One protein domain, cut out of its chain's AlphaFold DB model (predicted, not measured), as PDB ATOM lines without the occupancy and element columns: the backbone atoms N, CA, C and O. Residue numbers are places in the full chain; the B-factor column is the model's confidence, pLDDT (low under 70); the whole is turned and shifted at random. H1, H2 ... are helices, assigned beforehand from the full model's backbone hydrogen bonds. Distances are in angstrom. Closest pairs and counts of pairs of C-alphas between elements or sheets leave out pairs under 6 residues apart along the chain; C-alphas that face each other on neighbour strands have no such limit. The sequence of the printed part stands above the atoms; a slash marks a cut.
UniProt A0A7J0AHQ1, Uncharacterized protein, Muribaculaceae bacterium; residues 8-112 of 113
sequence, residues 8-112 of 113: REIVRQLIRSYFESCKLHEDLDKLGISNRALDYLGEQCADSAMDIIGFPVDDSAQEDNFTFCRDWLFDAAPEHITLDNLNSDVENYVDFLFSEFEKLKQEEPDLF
ATOM      1  N   ARG A   8      13.675  45.741  -2.379       95.19
ATOM      2  CA  ARG A   8      13.138  44.486  -1.846       95.19
ATOM      3  C   ARG A   8      14.207  43.415  -1.623       95.19
ATOM      4  O   ARG A   8      14.150  42.711  -0.627       95.19
ATOM      5  N   GLU A   9      15.184  43.292  -2.517       95.81
ATOM      6  CA  GLU A   9      16.274  42.324  -2.358       95.81
ATOM      7  C   GLU A   9      17.210  42.695  -1.199       95.81
ATOM      8  O   GLU A   9      17.680  41.811  -0.487       95.81
ATOM      9  N   ILE A  10      17.454  43.989  -0.975       96.50
ATOM     10  CA  ILE A  10      18.224  44.461   0.186       96.50
ATOM     11  C   ILE A  10      17.456  44.162   1.479       96.50
ATOM     12  O   ILE A  10      18.017  43.564   2.394       96.50
ATOM     13  N   VAL A  11      16.163  44.497   1.524       97.50
ATOM     14  CA  VAL A  11      15.267  44.189   2.653       97.50
ATOM     15  C   VAL A  11      15.268  42.690   2.946       97.50
ATOM     16  O   VAL A  11      15.476  42.284   4.083       97.50
ATOM     17  N   ARG A  12      15.137  41.848   1.917       97.50
ATOM     18  CA  ARG A  12      15.172  40.389   2.052       97.50
ATOM     19  C   ARG A  12      16.459  39.886   2.706       97.50
ATOM     20  O   ARG A  12      16.411  38.991   3.545       97.50
ATOM     21  N   GLN A  13      17.607  40.446   2.330       96.75
ATOM     22  CA  GLN A  13      18.897  40.075   2.922       96.75
ATOM     23  C   GLN A  13      18.990  40.499   4.392       96.75
ATOM     24  O   GLN A  13      19.451  39.710   5.212       96.75
ATOM     25  N   LEU A  14      18.502  41.693   4.732       97.38
ATOM     26  CA  LEU A  14      18.480  42.188   6.109       97.38
ATOM     27  C   LEU A  14      17.555  41.361   7.007       97.38
ATOM     28  O   LEU A  14      17.973  40.930   8.079       97.38
ATOM     29  N   ILE A  15      16.340  41.056   6.542       97.31
ATOM     30  CA  ILE A  15      15.393  40.195   7.265       97.31
ATOM     31  C   ILE A  15      15.958  38.790   7.460       97.31
ATOM     32  O   ILE A  15      15.833  38.214   8.538       97.31
ATOM     33  N   ARG A  16      16.641  38.244   6.449       96.44
ATOM     34  CA  ARG A  16      17.341  36.968   6.601       96.44
ATOM     35  C   ARG A  16      18.387  37.030   7.712       96.44
ATOM     36  O   ARG A  16      18.420  36.128   8.542       96.44
ATOM     37  N   SER A  17      19.222  38.069   7.737       95.88
ATOM     38  CA  SER A  17      20.239  38.238   8.781       95.88
ATOM     39  C   SER A  17      19.629  38.429  10.168       95.88
ATOM     40  O   SER A  17      20.156  37.880  11.134       95.88
ATOM     41  N   TYR A  18      18.498  39.130  10.268       95.44
ATOM     42  CA  TYR A  18      17.719  39.218  11.500       95.44
ATOM     43  C   TYR A  18      17.261  37.828  11.969       95.44
ATOM     44  O   TYR A  18      17.573  37.430  13.088       95.44
ATOM     45  N   PHE A  19      16.636  37.031  11.099       95.38
ATOM     46  CA  PHE A  19      16.162  35.690  11.465       95.38
ATOM     47  C   PHE A  19      17.298  34.724  11.821       95.38
ATOM     48  O   PHE A  19      17.195  33.956  12.779       95.38
ATOM     49  N   GLU A  20      18.407  34.767  11.083       94.00
ATOM     50  CA  GLU A  20      19.608  33.996  11.416       94.00
ATOM     51  C   GLU A  20      20.171  34.410  12.789       94.00
ATOM     52  O   GLU A  20      20.618  33.544  13.546       94.00
ATOM     53  N   SER A  21      20.092  35.699  13.142       93.75
ATOM     54  CA  SER A  21      20.470  36.208  14.464       93.75
ATOM     55  C   SER A  21      19.554  35.679  15.570       93.75
ATOM     56  O   SER A  21      20.051  35.099  16.534       93.75
ATOM     57  N   CYS A  22      18.230  35.769  15.400       91.88
ATOM     58  CA  CYS A  22      17.250  35.219  16.345       91.88
ATOM     59  C   CYS A  22      17.468  33.721  16.570       91.88
ATOM     60  O   CYS A  22      17.513  33.246  17.705       91.88
ATOM     61  N   LYS A  23      17.690  32.970  15.486       92.38
ATOM     62  CA  LYS A  23      17.966  31.539  15.574       92.38
ATOM     63  C   LYS A  23      19.245  31.252  16.364       92.38
ATOM     64  O   LYS A  23      19.278  30.360  17.212       92.38
ATOM     65  N   LEU A  24      20.308  32.003  16.094       92.88
ATOM     66  CA  LEU A  24      21.563  31.840  16.813       92.88
ATOM     67  C   LEU A  24      21.425  32.248  18.290       92.88
ATOM     68  O   LEU A  24      22.005  31.578  19.143       92.88
ATOM     69  N   HIS A  25      20.631  33.275  18.601       91.81
ATOM     70  CA  HIS A  25      20.303  33.654  19.974       91.81
ATOM     71  C   HIS A  25      19.641  32.493  20.723       91.81
ATOM     72  O   HIS A  25      20.142  32.087  21.769       91.81
ATOM     73  N   GLU A  26      18.589  31.888  20.160       91.31
ATOM     74  CA  GLU A  26      17.925  30.724  20.766       91.31
ATOM     75  C   GLU A  26      18.892  29.562  21.030       91.31
ATOM     76  O   GLU A  26      18.790  28.863  22.039       91.31
ATOM     77  N   ASP A  27      19.804  29.298  20.092       92.50
ATOM     78  CA  ASP A  27      20.745  28.187  20.213       92.50
ATOM     79  C   ASP A  27      21.834  28.468  21.257       92.50
ATOM     80  O   ASP A  27      22.248  27.546  21.964       92.50
ATOM     81  N   LEU A  28      22.259  29.725  21.412       93.38
ATOM     82  CA  LEU A  28      23.173  30.148  22.475       93.38
ATOM     83  C   LEU A  28      22.494  30.154  23.851       93.38
ATOM     84  O   LEU A  28      23.104  29.702  24.824       93.38
ATOM     85  N   ASP A  29      21.234  30.582  23.933       91.75
ATOM     86  CA  ASP A  29      20.463  30.597  25.179       91.75
ATOM     87  C   ASP A  29      20.266  29.178  25.738       91.75
ATOM     88  O   ASP A  29      20.510  28.926  26.920       91.75
ATOM     89  N   LYS A  30      20.006  28.187  24.868       93.50
ATOM     90  CA  LYS A  30      19.976  26.752  25.242       93.50
ATOM     91  C   LYS A  30      21.290  26.246  25.841       93.50
ATOM     92  O   LYS A  30      21.291  25.255  26.570       93.50
ATOM     93  N   LEU A  31      22.408  26.898  25.525       95.88
ATOM     94  CA  LEU A  31      23.733  26.598  26.074       95.88
ATOM     95  C   LEU A  31      24.071  27.449  27.310       95.88
ATOM     96  O   LEU A  31      25.153  27.290  27.878       95.88
ATOM     97  N   GLY A  32      23.172  28.341  27.740       94.12
ATOM     98  CA  GLY A  32      23.396  29.288  28.832       94.12
ATOM     99  C   GLY A  32      24.374  30.410  28.473       94.12
ATOM    100  O   GLY A  32      25.028  30.962  29.360       94.12
ATOM    101  N   ILE A  33      24.526  30.718  27.181       93.94
ATOM    102  CA  ILE A  33      25.447  31.737  26.674       93.94
ATOM    103  C   ILE A  33      24.640  32.968  26.261       93.94
ATOM    104  O   ILE A  33      23.885  32.931  25.300       93.94
ATOM    105  N   SER A  34      24.857  34.092  26.946       90.12
ATOM    106  CA  SER A  34      24.303  35.387  26.536       90.12
ATOM    107  C   SER A  34      25.269  36.113  25.599       90.12
ATOM    108  O   SER A  34      26.462  36.219  25.900       90.12
ATOM    109  N   ASN A  35      24.766  36.643  24.478       88.56
ATOM    110  CA  ASN A  35      25.562  37.421  23.530       88.56
ATOM    111  C   ASN A  35      24.809  38.650  22.999       88.56
ATOM    112  O   ASN A  35      24.289  38.653  21.890       88.56
ATOM    113  N   ARG A  36      24.865  39.744  23.759       90.06
ATOM    114  CA  ARG A  36      24.196  41.014  23.417       90.06
ATOM    115  C   ARG A  36      24.619  41.628  22.082       90.06
ATOM    116  O   ARG A  36      23.875  42.412  21.512       90.06
ATOM    117  N   ALA A  37      25.834  41.341  21.612       90.06
ATOM    118  CA  ALA A  37      26.301  41.888  20.341       90.06
ATOM    119  C   ALA A  37      25.547  41.269  19.158       90.06
ATOM    120  O   ALA A  37      25.322  41.946  18.160       90.06
ATOM    121  N   LEU A  38      25.161  39.996  19.277       90.62
ATOM    122  CA  LEU A  38      24.351  39.311  18.279       90.62
ATOM    123  C   LEU A  38      22.944  39.915  18.216       90.62
ATOM    124  O   LEU A  38      22.484  40.265  17.132       90.62
ATOM    125  N   ASP A  39      22.328  40.100  19.383       87.50
ATOM    126  CA  ASP A  39      20.980  40.660  19.526       87.50
ATOM    127  C   ASP A  39      20.922  42.051  18.891       87.50
ATOM    128  O   ASP A  39      20.153  42.282  17.961       87.50
ATOM    129  N   TYR A  40      21.868  42.917  19.269       91.31
ATOM    130  CA  TYR A  40      22.011  44.254  18.701       91.31
ATOM    131  C   TYR A  40      22.176  44.235  17.174       91.31
ATOM    132  O   TYR A  40      21.551  45.020  16.469       91.31
ATOM    133  N   LEU A  41      23.011  43.346  16.625       92.00
ATOM    134  CA  LEU A  41      23.185  43.254  15.171       92.00
ATOM    135  C   LEU A  41      21.909  42.780  14.464       92.00
ATOM    136  O   LEU A  41      21.628  43.244  13.358       92.00
ATOM    137  N   GLY A  42      21.155  41.871  15.086       93.38
ATOM    138  CA  GLY A  42      19.864  41.413  14.580       93.38
ATOM    139  C   GLY A  42      18.846  42.549  14.530       93.38
ATOM    140  O   GLY A  42      18.284  42.806  13.467       93.38
ATOM    141  N   GLU A  43      18.679  43.261  15.645       91.69
ATOM    142  CA  GLU A  43      17.791  44.426  15.766       91.69
ATOM    143  C   GLU A  43      18.129  45.488  14.714       91.69
ATOM    144  O   GLU A  43      17.271  45.884  13.931       91.69
ATOM    145  N   GLN A  44      19.411  45.844  14.575       94.06
ATOM    146  CA  GLN A  44      19.850  46.815  13.568       94.06
ATOM    147  C   GLN A  44      19.556  46.373  12.127       94.06
ATOM    148  O   GLN A  44      19.297  47.220  11.268       94.06
ATOM    149  N   CYS A  45      19.597  45.069  11.834       95.88
ATOM    150  CA  CYS A  45      19.209  44.569  10.514       95.88
ATOM    151  C   CYS A  45      17.710  44.768  10.270       95.88
ATOM    152  O   CYS A  45      17.329  45.204   9.182       95.88
ATOM    153  N   ALA A  46      16.876  44.476  11.267       94.31
ATOM    154  CA  ALA A  46      15.436  44.656  11.160       94.31
ATOM    155  C   ALA A  46      15.054  46.143  11.047       94.31
ATOM    156  O   ALA A  46      14.330  46.505  10.122       94.31
ATOM    157  N   ASP A  47      15.626  47.013  11.882       92.88
ATOM    158  CA  ASP A  47      15.406  48.465  11.822       92.88
ATOM    159  C   ASP A  47      15.815  49.041  10.465       92.88
ATOM    160  O   ASP A  47      15.046  49.753   9.816       92.88
ATOM    161  N   SER A  48      16.994  48.647   9.971       95.12
ATOM    162  CA  SER A  48      17.464  49.058   8.645       95.12
ATOM    163  C   SER A  48      16.522  48.591   7.534       95.12
ATOM    164  O   SER A  48      16.361  49.281   6.530       95.12
ATOM    165  N   ALA A  49      15.898  47.418   7.681       96.25
ATOM    166  CA  ALA A  49      14.921  46.932   6.715       96.25
ATOM    167  C   ALA A  49      13.670  47.827   6.700       96.25
ATOM    168  O   ALA A  49      13.227  48.213   5.617       96.25
ATOM    169  N   MET A  50      13.156  48.213   7.873       95.00
ATOM    170  CA  MET A  50      12.019  49.136   8.007       95.00
ATOM    171  C   MET A  50      12.321  50.503   7.385       95.00
ATOM    172  O   MET A  50      11.521  51.026   6.603       95.00
ATOM    173  N   ASP A  51      13.499  51.052   7.683       93.88
ATOM    174  CA  ASP A  51      13.945  52.348   7.168       93.88
ATOM    175  C   ASP A  51      14.101  52.325   5.646       93.88
ATOM    176  O   ASP A  51      13.722  53.272   4.957       93.88
ATOM    177  N   ILE A  52      14.619  51.222   5.097       95.56
ATOM    178  CA  ILE A  52      14.738  51.051   3.648       95.56
ATOM    179  C   ILE A  52      13.366  50.953   2.994       95.56
ATOM    180  O   ILE A  52      13.214  51.504   1.906       95.56
ATOM    181  N   ILE A  53      12.387  50.268   3.597       95.56
ATOM    182  CA  ILE A  53      11.003  50.227   3.089       95.56
ATOM    183  C   ILE A  53      10.390  51.636   3.109       95.56
ATOM    184  O   ILE A  53       9.726  52.022   2.146       95.56
ATOM    185  N   GLY A  54      10.691  52.409   4.154       94.00
ATOM    186  CA  GLY A  54      10.256  53.792   4.329       94.00
ATOM    187  C   GLY A  54       9.243  53.984   5.456       94.00
ATOM    188  O   GLY A  54       8.511  54.971   5.429       94.00
ATOM    189  N   PHE A  55       9.160  53.053   6.413       93.88
ATOM    190  CA  PHE A  55       8.307  53.228   7.591       93.88
ATOM    191  C   PHE A  55       8.693  54.501   8.369       93.88
ATOM    192  O   PHE A  55       9.887  54.813   8.455       93.88
ATOM    193  N   PRO A  56       7.730  55.212   8.986       89.75
ATOM    194  CA  PRO A  56       8.027  56.355   9.849       89.75
ATOM    195  C   PRO A  56       8.982  55.949  10.972       89.75
ATOM    196  O   PRO A  56       8.972  54.793  11.406       89.75
ATOM    197  N   VAL A  57       9.861  56.863  11.389       82.38
ATOM    198  CA  VAL A  57      10.841  56.603  12.455       82.38
ATOM    199  C   VAL A  57      10.101  56.302  13.753       82.38
ATOM    200  O   VAL A  57       9.134  56.983  14.071       82.38
ATOM    201  N   ASP A  58      10.552  55.279  14.478       75.50
ATOM    202  CA  ASP A  58      10.028  54.992  15.808       75.50
ATOM    203  C   ASP A  58      10.509  56.069  16.789       75.50
ATOM    204  O   ASP A  58      11.711  56.224  17.029       75.50
ATOM    205  N   ASP A  59       9.573  56.848  17.319       71.38
ATOM    206  CA  ASP A  59       9.809  57.892  18.313       71.38
ATOM    207  C   ASP A  59       9.078  57.609  19.630       71.38
ATOM    208  O   ASP A  59       9.007  58.482  20.493       71.38
ATOM    209  N   SER A  60       8.641  56.364  19.852       66.88
ATOM    210  CA  SER A  60       8.015  55.908  21.106       66.88
ATOM    211  C   SER A  60       8.865  56.095  22.361       66.88
ATOM    212  O   SER A  60       8.339  56.136  23.473       66.88
ATOM    213  N   ALA A  61      10.173  56.293  22.197       60.38
ATOM    214  CA  ALA A  61      11.084  56.647  23.278       60.38
ATOM    215  C   ALA A  61      11.109  58.155  23.625       60.38
ATOM    216  O   ALA A  61      11.774  58.534  24.593       60.38
ATOM    217  N   GLN A  62      10.444  59.023  22.853       61.31
ATOM    218  CA  GLN A  62      10.385  60.470  23.084       61.31
ATOM    219  C   GLN A  62       9.090  60.847  23.827       61.31
ATOM    220  O   GLN A  62       8.021  60.327  23.536       61.31
ATOM    221  N   GLU A  63       9.175  61.751  24.810       57.56
ATOM    222  CA  GLU A  63       8.058  62.130  25.704       57.56
ATOM    223  C   GLU A  63       6.918  62.933  25.025       57.56
ATOM    224  O   GLU A  63       6.015  63.416  25.714       57.56
ATOM    225  N   ASP A  64       6.933  63.103  23.700       54.81
ATOM    226  CA  ASP A  64       5.931  63.892  22.979       54.81
ATOM    227  C   ASP A  64       4.675  63.071  22.627       54.81
ATOM    228  O   ASP A  64       4.720  61.879  22.358       54.81
ATOM    229  N   ASN A  65       3.507  63.725  22.636       53.25
ATOM    230  CA  ASN A  65       2.171  63.095  22.593       53.25
ATOM    231  C   ASN A  65       1.784  62.383  21.273       53.25
ATOM    232  O   ASN A  65       0.631  61.974  21.128       53.25
ATOM    233  N   PHE A  66       2.698  62.249  20.313       56.00
ATOM    234  CA  PHE A  66       2.487  61.522  19.061       56.00
ATOM    235  C   PHE A  66       3.679  60.613  18.828       56.00
ATOM    236  O   PHE A  66       4.668  61.042  18.252       56.00
ATOM    237  N   THR A  67       3.570  59.380  19.306       67.38
ATOM    238  CA  THR A  67       4.620  58.384  19.149       67.38
ATOM    239  C   THR A  67       4.191  57.311  18.160       67.38
ATOM    240  O   THR A  67       3.223  56.589  18.424       67.38
ATOM    241  N   PHE A  68       4.901  57.182  17.044       80.38
ATOM    242  CA  PHE A  68       4.788  56.033  16.157       80.38
ATOM    243  C   PHE A  68       5.672  54.900  16.684       80.38
ATOM    244  O   PHE A  68       6.830  55.114  17.030       80.38
ATOM    245  N   CYS A  69       5.117  53.692  16.748       84.69
ATOM    246  CA  CYS A  69       5.787  52.513  17.283       84.69
ATOM    247  C   CYS A  69       5.765  51.385  16.248       84.69
ATOM    248  O   CYS A  69       4.723  51.096  15.649       84.69
ATOM    249  N   ARG A  70       6.918  50.744  16.042       88.56
ATOM    250  CA  ARG A  70       7.105  49.656  15.073       88.56
ATOM    251  C   ARG A  70       6.939  48.264  15.685       88.56
ATOM    252  O   ARG A  70       6.962  47.296  14.930       88.56
ATOM    253  N   ASP A  71       6.732  48.148  16.998       86.81
ATOM    254  CA  ASP A  71       6.691  46.873  17.740       86.81
ATOM    255  C   ASP A  71       5.755  45.832  17.110       86.81
ATOM    256  O   ASP A  71       6.126  44.673  16.934       86.81
ATOM    257  N   TRP A  72       4.573  46.260  16.665       88.25
ATOM    258  CA  TRP A  72       3.576  45.372  16.058       88.25
ATOM    259  C   TRP A  72       4.062  44.683  14.772       88.25
ATOM    260  O   TRP A  72       3.546  43.629  14.399       88.25
ATOM    261  N   LEU A  73       5.050  45.260  14.081       90.31
ATOM    262  CA  LEU A  73       5.659  44.634  12.912       90.31
ATOM    263  C   LEU A  73       6.505  43.429  13.339       90.31
ATOM    264  O   LEU A  73       6.481  42.407  12.660       90.31
ATOM    265  N   PHE A  74       7.194  43.527  14.480       87.81
ATOM    266  CA  PHE A  74       8.005  42.448  15.045       87.81
ATOM    267  C   PHE A  74       7.156  41.331  15.648       87.81
ATOM    268  O   PHE A  74       7.537  40.168  15.536       87.81
ATOM    269  N   ASP A  75       5.981  41.652  16.197       87.31
ATOM    270  CA  ASP A  75       5.018  40.656  16.690       87.31
ATOM    271  C   ASP A  75       4.522  39.706  15.584       87.31
ATOM    272  O   ASP A  75       4.097  38.583  15.854       87.31
ATOM    273  N   ALA A  76       4.578  40.142  14.323       86.56
ATOM    274  CA  ALA A  76       4.218  39.326  13.167       86.56
ATOM    275  C   ALA A  76       5.373  38.448  12.652       86.56
ATOM    276  O   ALA A  76       5.177  37.662  11.717       86.56
ATOM    277  N   ALA A  77       6.577  38.579  13.220       86.81
ATOM    278  CA  ALA A  77       7.693  37.713  12.874       86.81
ATOM    279  C   ALA A  77       7.414  36.268  13.341       86.81
ATOM    280  O   ALA A  77       6.740  36.052  14.348       86.81
ATOM    281  N   PRO A  78       7.930  35.247  12.635       85.81
ATOM    282  CA  PRO A  78       7.781  33.860  13.059       85.81
ATOM    283  C   PRO A  78       8.350  33.636  14.466       85.81
ATOM    284  O   PRO A  78       9.526  33.896  14.707       85.81
ATOM    285  N   GLU A  79       7.544  33.066  15.365       81.62
ATOM    286  CA  GLU A  79       7.969  32.728  16.736       81.62
ATOM    287  C   GLU A  79       9.099  31.684  16.774       81.62
ATOM    288  O   GLU A  79       9.856  31.607  17.740       81.62
ATOM    289  N   HIS A  80       9.197  30.846  15.738       82.31
ATOM    290  CA  HIS A  80      10.168  29.760  15.651       82.31
ATOM    291  C   HIS A  80      10.812  29.717  14.272       82.31
ATOM    292  O   HIS A  80      10.189  29.317  13.288       82.31
ATOM    293  N   ILE A  81      12.094  30.066  14.221       86.50
ATOM    294  CA  ILE A  81      12.869  30.069  12.983       86.50
ATOM    295  C   ILE A  81      13.594  28.729  12.854       86.50
ATOM    296  O   ILE A  81      14.346  28.313  13.737       86.50
ATOM    297  N   THR A  82      13.408  28.033  11.733       85.38
ATOM    298  CA  THR A  82      14.178  26.822  11.417       85.38
ATOM    299  C   THR A  82      14.947  27.010  10.116       85.38
ATOM    300  O   THR A  82      14.579  27.803   9.256       85.38
ATOM    301  N   LEU A  83      16.049  26.281   9.936       81.69
ATOM    302  CA  LEU A  83      16.819  26.387   8.691       81.69
ATOM    303  C   LEU A  83      16.040  25.853   7.480       81.69
ATOM    304  O   LEU A  83      16.261  26.318   6.362       81.69
ATOM    305  N   ASP A  84      15.114  24.920   7.709       87.44
ATOM    306  CA  ASP A  84      14.331  24.276   6.655       87.44
ATOM    307  C   ASP A  84      13.272  25.218   6.063       87.44
ATOM    308  O   ASP A  84      12.994  25.153   4.865       87.44
ATOM    309  N   ASN A  85      12.718  26.125   6.877       88.06
ATOM    310  CA  ASN A  85      11.725  27.120   6.459       88.06
ATOM    311  C   ASN A  85      12.278  28.552   6.354       88.06
ATOM    312  O   ASN A  85      11.562  29.430   5.887       88.06
ATOM    313  N   LEU A  86      13.553  28.796   6.686       90.19
ATOM    314  CA  LEU A  86      14.142  30.143   6.720       90.19
ATOM    315  C   LEU A  86      13.858  30.960   5.454       90.19
ATOM    316  O   LEU A  86      13.450  32.111   5.535       90.19
ATOM    317  N   ASN A  87      14.057  30.381   4.267       91.50
ATOM    318  CA  ASN A  87      13.833  31.125   3.025       91.50
ATOM    319  C   ASN A  87      12.353  31.480   2.817       91.50
ATOM    320  O   ASN A  87      12.069  32.586   2.367       91.50
ATOM    321  N   SER A  88      11.424  30.565   3.114       93.50
ATOM    322  CA  SER A  88       9.990  30.846   2.972       93.50
ATOM    323  C   SER A  88       9.515  31.853   4.008       93.50
ATOM    324  O   SER A  88       8.749  32.748   3.674       93.50
ATOM    325  N   ASP A  89      10.007  31.743   5.237       94.44
ATOM    326  CA  ASP A  89       9.660  32.643   6.332       94.44
ATOM    327  C   ASP A  89      10.150  34.062   6.045       94.44
ATOM    328  O   ASP A  89       9.405  35.020   6.234       94.44
ATOM    329  N   VAL A  90      11.369  34.196   5.511       96.75
ATOM    330  CA  VAL A  90      11.906  35.484   5.059       96.75
ATOM    331  C   VAL A  90      11.018  36.090   3.974       96.75
ATOM    332  O   VAL A  90      10.650  37.252   4.092       96.75
ATOM    333  N   GLU A  91      10.653  35.341   2.929       96.00
ATOM    334  CA  GLU A  91       9.793  35.882   1.862       96.00
ATOM    335  C   GLU A  91       8.417  36.295   2.390       96.00
ATOM    336  O   GLU A  91       7.962  37.400   2.098       96.00
ATOM    337  N   ASN A  92       7.792  35.454   3.219       95.69
ATOM    338  CA  ASN A  92       6.484  35.734   3.809       95.69
ATOM    339  C   ASN A  92       6.518  36.995   4.679       95.69
ATOM    340  O   ASN A  92       5.617  37.828   4.595       95.69
ATOM    341  N   TYR A  93       7.562  37.153   5.495       96.69
ATOM    342  CA  TYR A  93       7.704  38.322   6.354       96.69
ATOM    343  C   TYR A  93       8.021  39.584   5.545       96.69
ATOM    344  O   TYR A  93       7.452  40.639   5.798       96.69
ATOM    345  N   VAL A  94       8.849  39.489   4.499       97.44
ATOM    346  CA  VAL A  94       9.080  40.610   3.573       97.44
ATOM    347  C   VAL A  94       7.778  41.022   2.878       97.44
ATOM    348  O   VAL A  94       7.491  42.214   2.788       97.44
ATOM    349  N   ASP A  95       6.974  40.067   2.405       97.44
ATOM    350  CA  ASP A  95       5.658  40.348   1.819       97.44
ATOM    351  C   ASP A  95       4.716  41.036   2.804       97.44
ATOM    352  O   ASP A  95       4.058  42.013   2.438       97.44
ATOM    353  N   PHE A  96       4.695  40.568   4.053       97.12
ATOM    354  CA  PHE A  96       3.962  41.209   5.136       97.12
ATOM    355  C   PHE A  96       4.403  42.668   5.313       97.12
ATOM    356  O   PHE A  96       3.567  43.558   5.190       97.12
ATOM    357  N   LEU A  97       5.702  42.939   5.482       97.25
ATOM    358  CA  LEU A  97       6.205  44.299   5.715       97.25
ATOM    359  C   LEU A  97       5.847  45.271   4.581       97.25
ATOM    360  O   LEU A  97       5.395  46.386   4.836       97.25
ATOM    361  N   PHE A  98       6.006  44.859   3.319       97.44
ATOM    362  CA  PHE A  98       5.621  45.706   2.184       97.44
ATOM    363  C   PHE A  98       4.101  45.909   2.097       97.44
ATOM    364  O   PHE A  98       3.653  46.997   1.734       97.44
ATOM    365  N   SER A  99       3.303  44.891   2.430       97.00
ATOM    366  CA  SER A  99       1.846  45.027   2.489       97.00
ATOM    367  C   SER A  99       1.415  45.995   3.590       97.00
ATOM    368  O   SER A  99       0.517  46.804   3.368       97.00
ATOM    369  N   GLU A 100       2.017  45.894   4.769       96.50
ATOM    370  CA  GLU A 100       1.709  46.744   5.916       96.50
ATOM    371  C   GLU A 100       2.112  48.195   5.677       96.50
ATOM    372  O   GLU A 100       1.349  49.104   5.985       96.50
ATOM    373  N   PHE A 101       3.248  48.422   5.023       96.25
ATOM    374  CA  PHE A 101       3.652  49.758   4.604       96.25
ATOM    375  C   PHE A 101       2.618  50.424   3.683       96.25
ATOM    376  O   PHE A 101       2.246  51.581   3.882       96.25
ATOM    377  N   GLU A 102       2.118  49.697   2.680       96.62
ATOM    378  CA  GLU A 102       1.115  50.241   1.760       96.62
ATOM    379  C   GLU A 102      -0.248  50.467   2.430       96.62
ATOM    380  O   GLU A 102      -0.937  51.423   2.073       96.62
ATOM    381  N   LYS A 103      -0.626  49.643   3.418       95.56
ATOM    382  CA  LYS A 103      -1.817  49.888   4.247       95.56
ATOM    383  C   LYS A 103      -1.643  51.133   5.107       95.56
ATOM    384  O   LYS A 103      -2.487  52.022   5.048       95.56
ATOM    385  N   LEU A 104      -0.521  51.246   5.814       94.19
ATOM    386  CA  LEU A 104      -0.236  52.374   6.697       94.19
ATOM    387  C   LEU A 104      -0.252  53.703   5.933       94.19
ATOM    388  O   LEU A 104      -0.836  54.676   6.395       94.19
ATOM    389  N   LYS A 105       0.286  53.737   4.708       93.81
ATOM    390  CA  LYS A 105       0.201  54.922   3.836       93.81
ATOM    391  C   LYS A 105      -1.220  55.312   3.435       93.81
ATOM    392  O   LYS A 105      -1.455  56.475   3.113       93.81
ATOM    393  N   GLN A 106      -2.143  54.356   3.369       94.62
ATOM    394  CA  GLN A 106      -3.546  54.614   3.037       94.62
ATOM    395  C   GLN A 106      -4.347  55.046   4.266       94.62
ATOM    396  O   GLN A 106      -5.218  55.906   4.147       94.62
ATOM    397  N   GLU A 107      -4.065  54.435   5.413       93.38
ATOM    398  CA  GLU A 107      -4.789  54.648   6.666       93.38
ATOM    399  C   GLU A 107      -4.327  55.921   7.380       93.38
ATOM    400  O   GLU A 107      -5.160  56.704   7.836       93.38
ATOM    401  N   GLU A 108      -3.016  56.173   7.404       89.94
ATOM    402  CA  GLU A 108      -2.389  57.287   8.117       89.94
ATOM    403  C   GLU A 108      -1.371  58.030   7.227       89.94
ATOM    404  O   GLU A 108      -0.168  58.038   7.497       89.94
ATOM    405  N   PRO A 109      -1.824  58.691   6.143       88.25
ATOM    406  CA  PRO A 109      -0.928  59.395   5.223       88.25
ATOM    407  C   PRO A 109      -0.139  60.532   5.891       88.25
ATOM    408  O   PRO A 109       0.951  60.864   5.430       88.25
ATOM    409  N   ASP A 110      -0.663  61.103   6.982       87.12
ATOM    410  CA  ASP A 110      -0.034  62.200   7.725       87.12
ATOM    411  C   ASP A 110       1.294  61.789   8.388       87.12
ATOM    412  O   ASP A 110       2.139  62.646   8.633       87.12
ATOM    413  N   LEU A 111       1.523  60.487   8.613       85.00
ATOM    414  CA  LEU A 111       2.798  59.968   9.128       85.00
ATOM    415  C   LEU A 111       3.951  60.056   8.114       85.00
ATOM    416  O   LEU A 111       5.111  59.871   8.479       85.00
ATOM    417  N   PHE A 112       3.643  60.301   6.838       84.06
ATOM    418  CA  PHE A 112       4.606  60.300   5.732       84.06
ATOM    419  C   PHE A 112       4.788  61.683   5.083       84.06
ATOM    420  O   PHE A 112       5.392  61.770   4.009       84.06
TER     421      PHE A 112
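Overview. This is residues 8 to 112 of the 113 residues of an uncharacterized protein of Muribaculaceae bacterium (UniProt A0A7J0AHQ1). H1 and H2 fold into a helical hairpin, and long H4 crosses H1 steeply and reaches the end of H2. Short H3 lies near H4; short H5 follows it. The printed part has 105 residues, five named helices, H1 to H5 in order, and no named strand: all helix, compact, radius of gyration of the C-alphas 14.8 A, spans 46 by 32 by 20 A.

Arrangement. H1, residues 8 to 29, touches H2, residues 36 to 53, at a shallow tilt of 21 degrees; closest C-alphas, Tyr 18 and Gly 42, 4.3 A. H4, residues 86 to 107, touches H1 with residues 86 to 94 alone; closest C-alphas, Arg 16 and Val 90, 5.8 A. In H1, H2, H4 and H3, residues 71 to 75, every O i to N i+4 pair is within hydrogen-bond range.

Along the chain. H1, 31.3 A, begins at C-alpha 8 (13.138, 44.486, -1.846). H5, residues 109 to 112, ends at C-alpha 112 (4.606, 60.300, 5.732).

Size, cuts and confidence. The printed part has no cut. The link H2 to H3 is long; its residues 60 to 67 have pLDDT under 70.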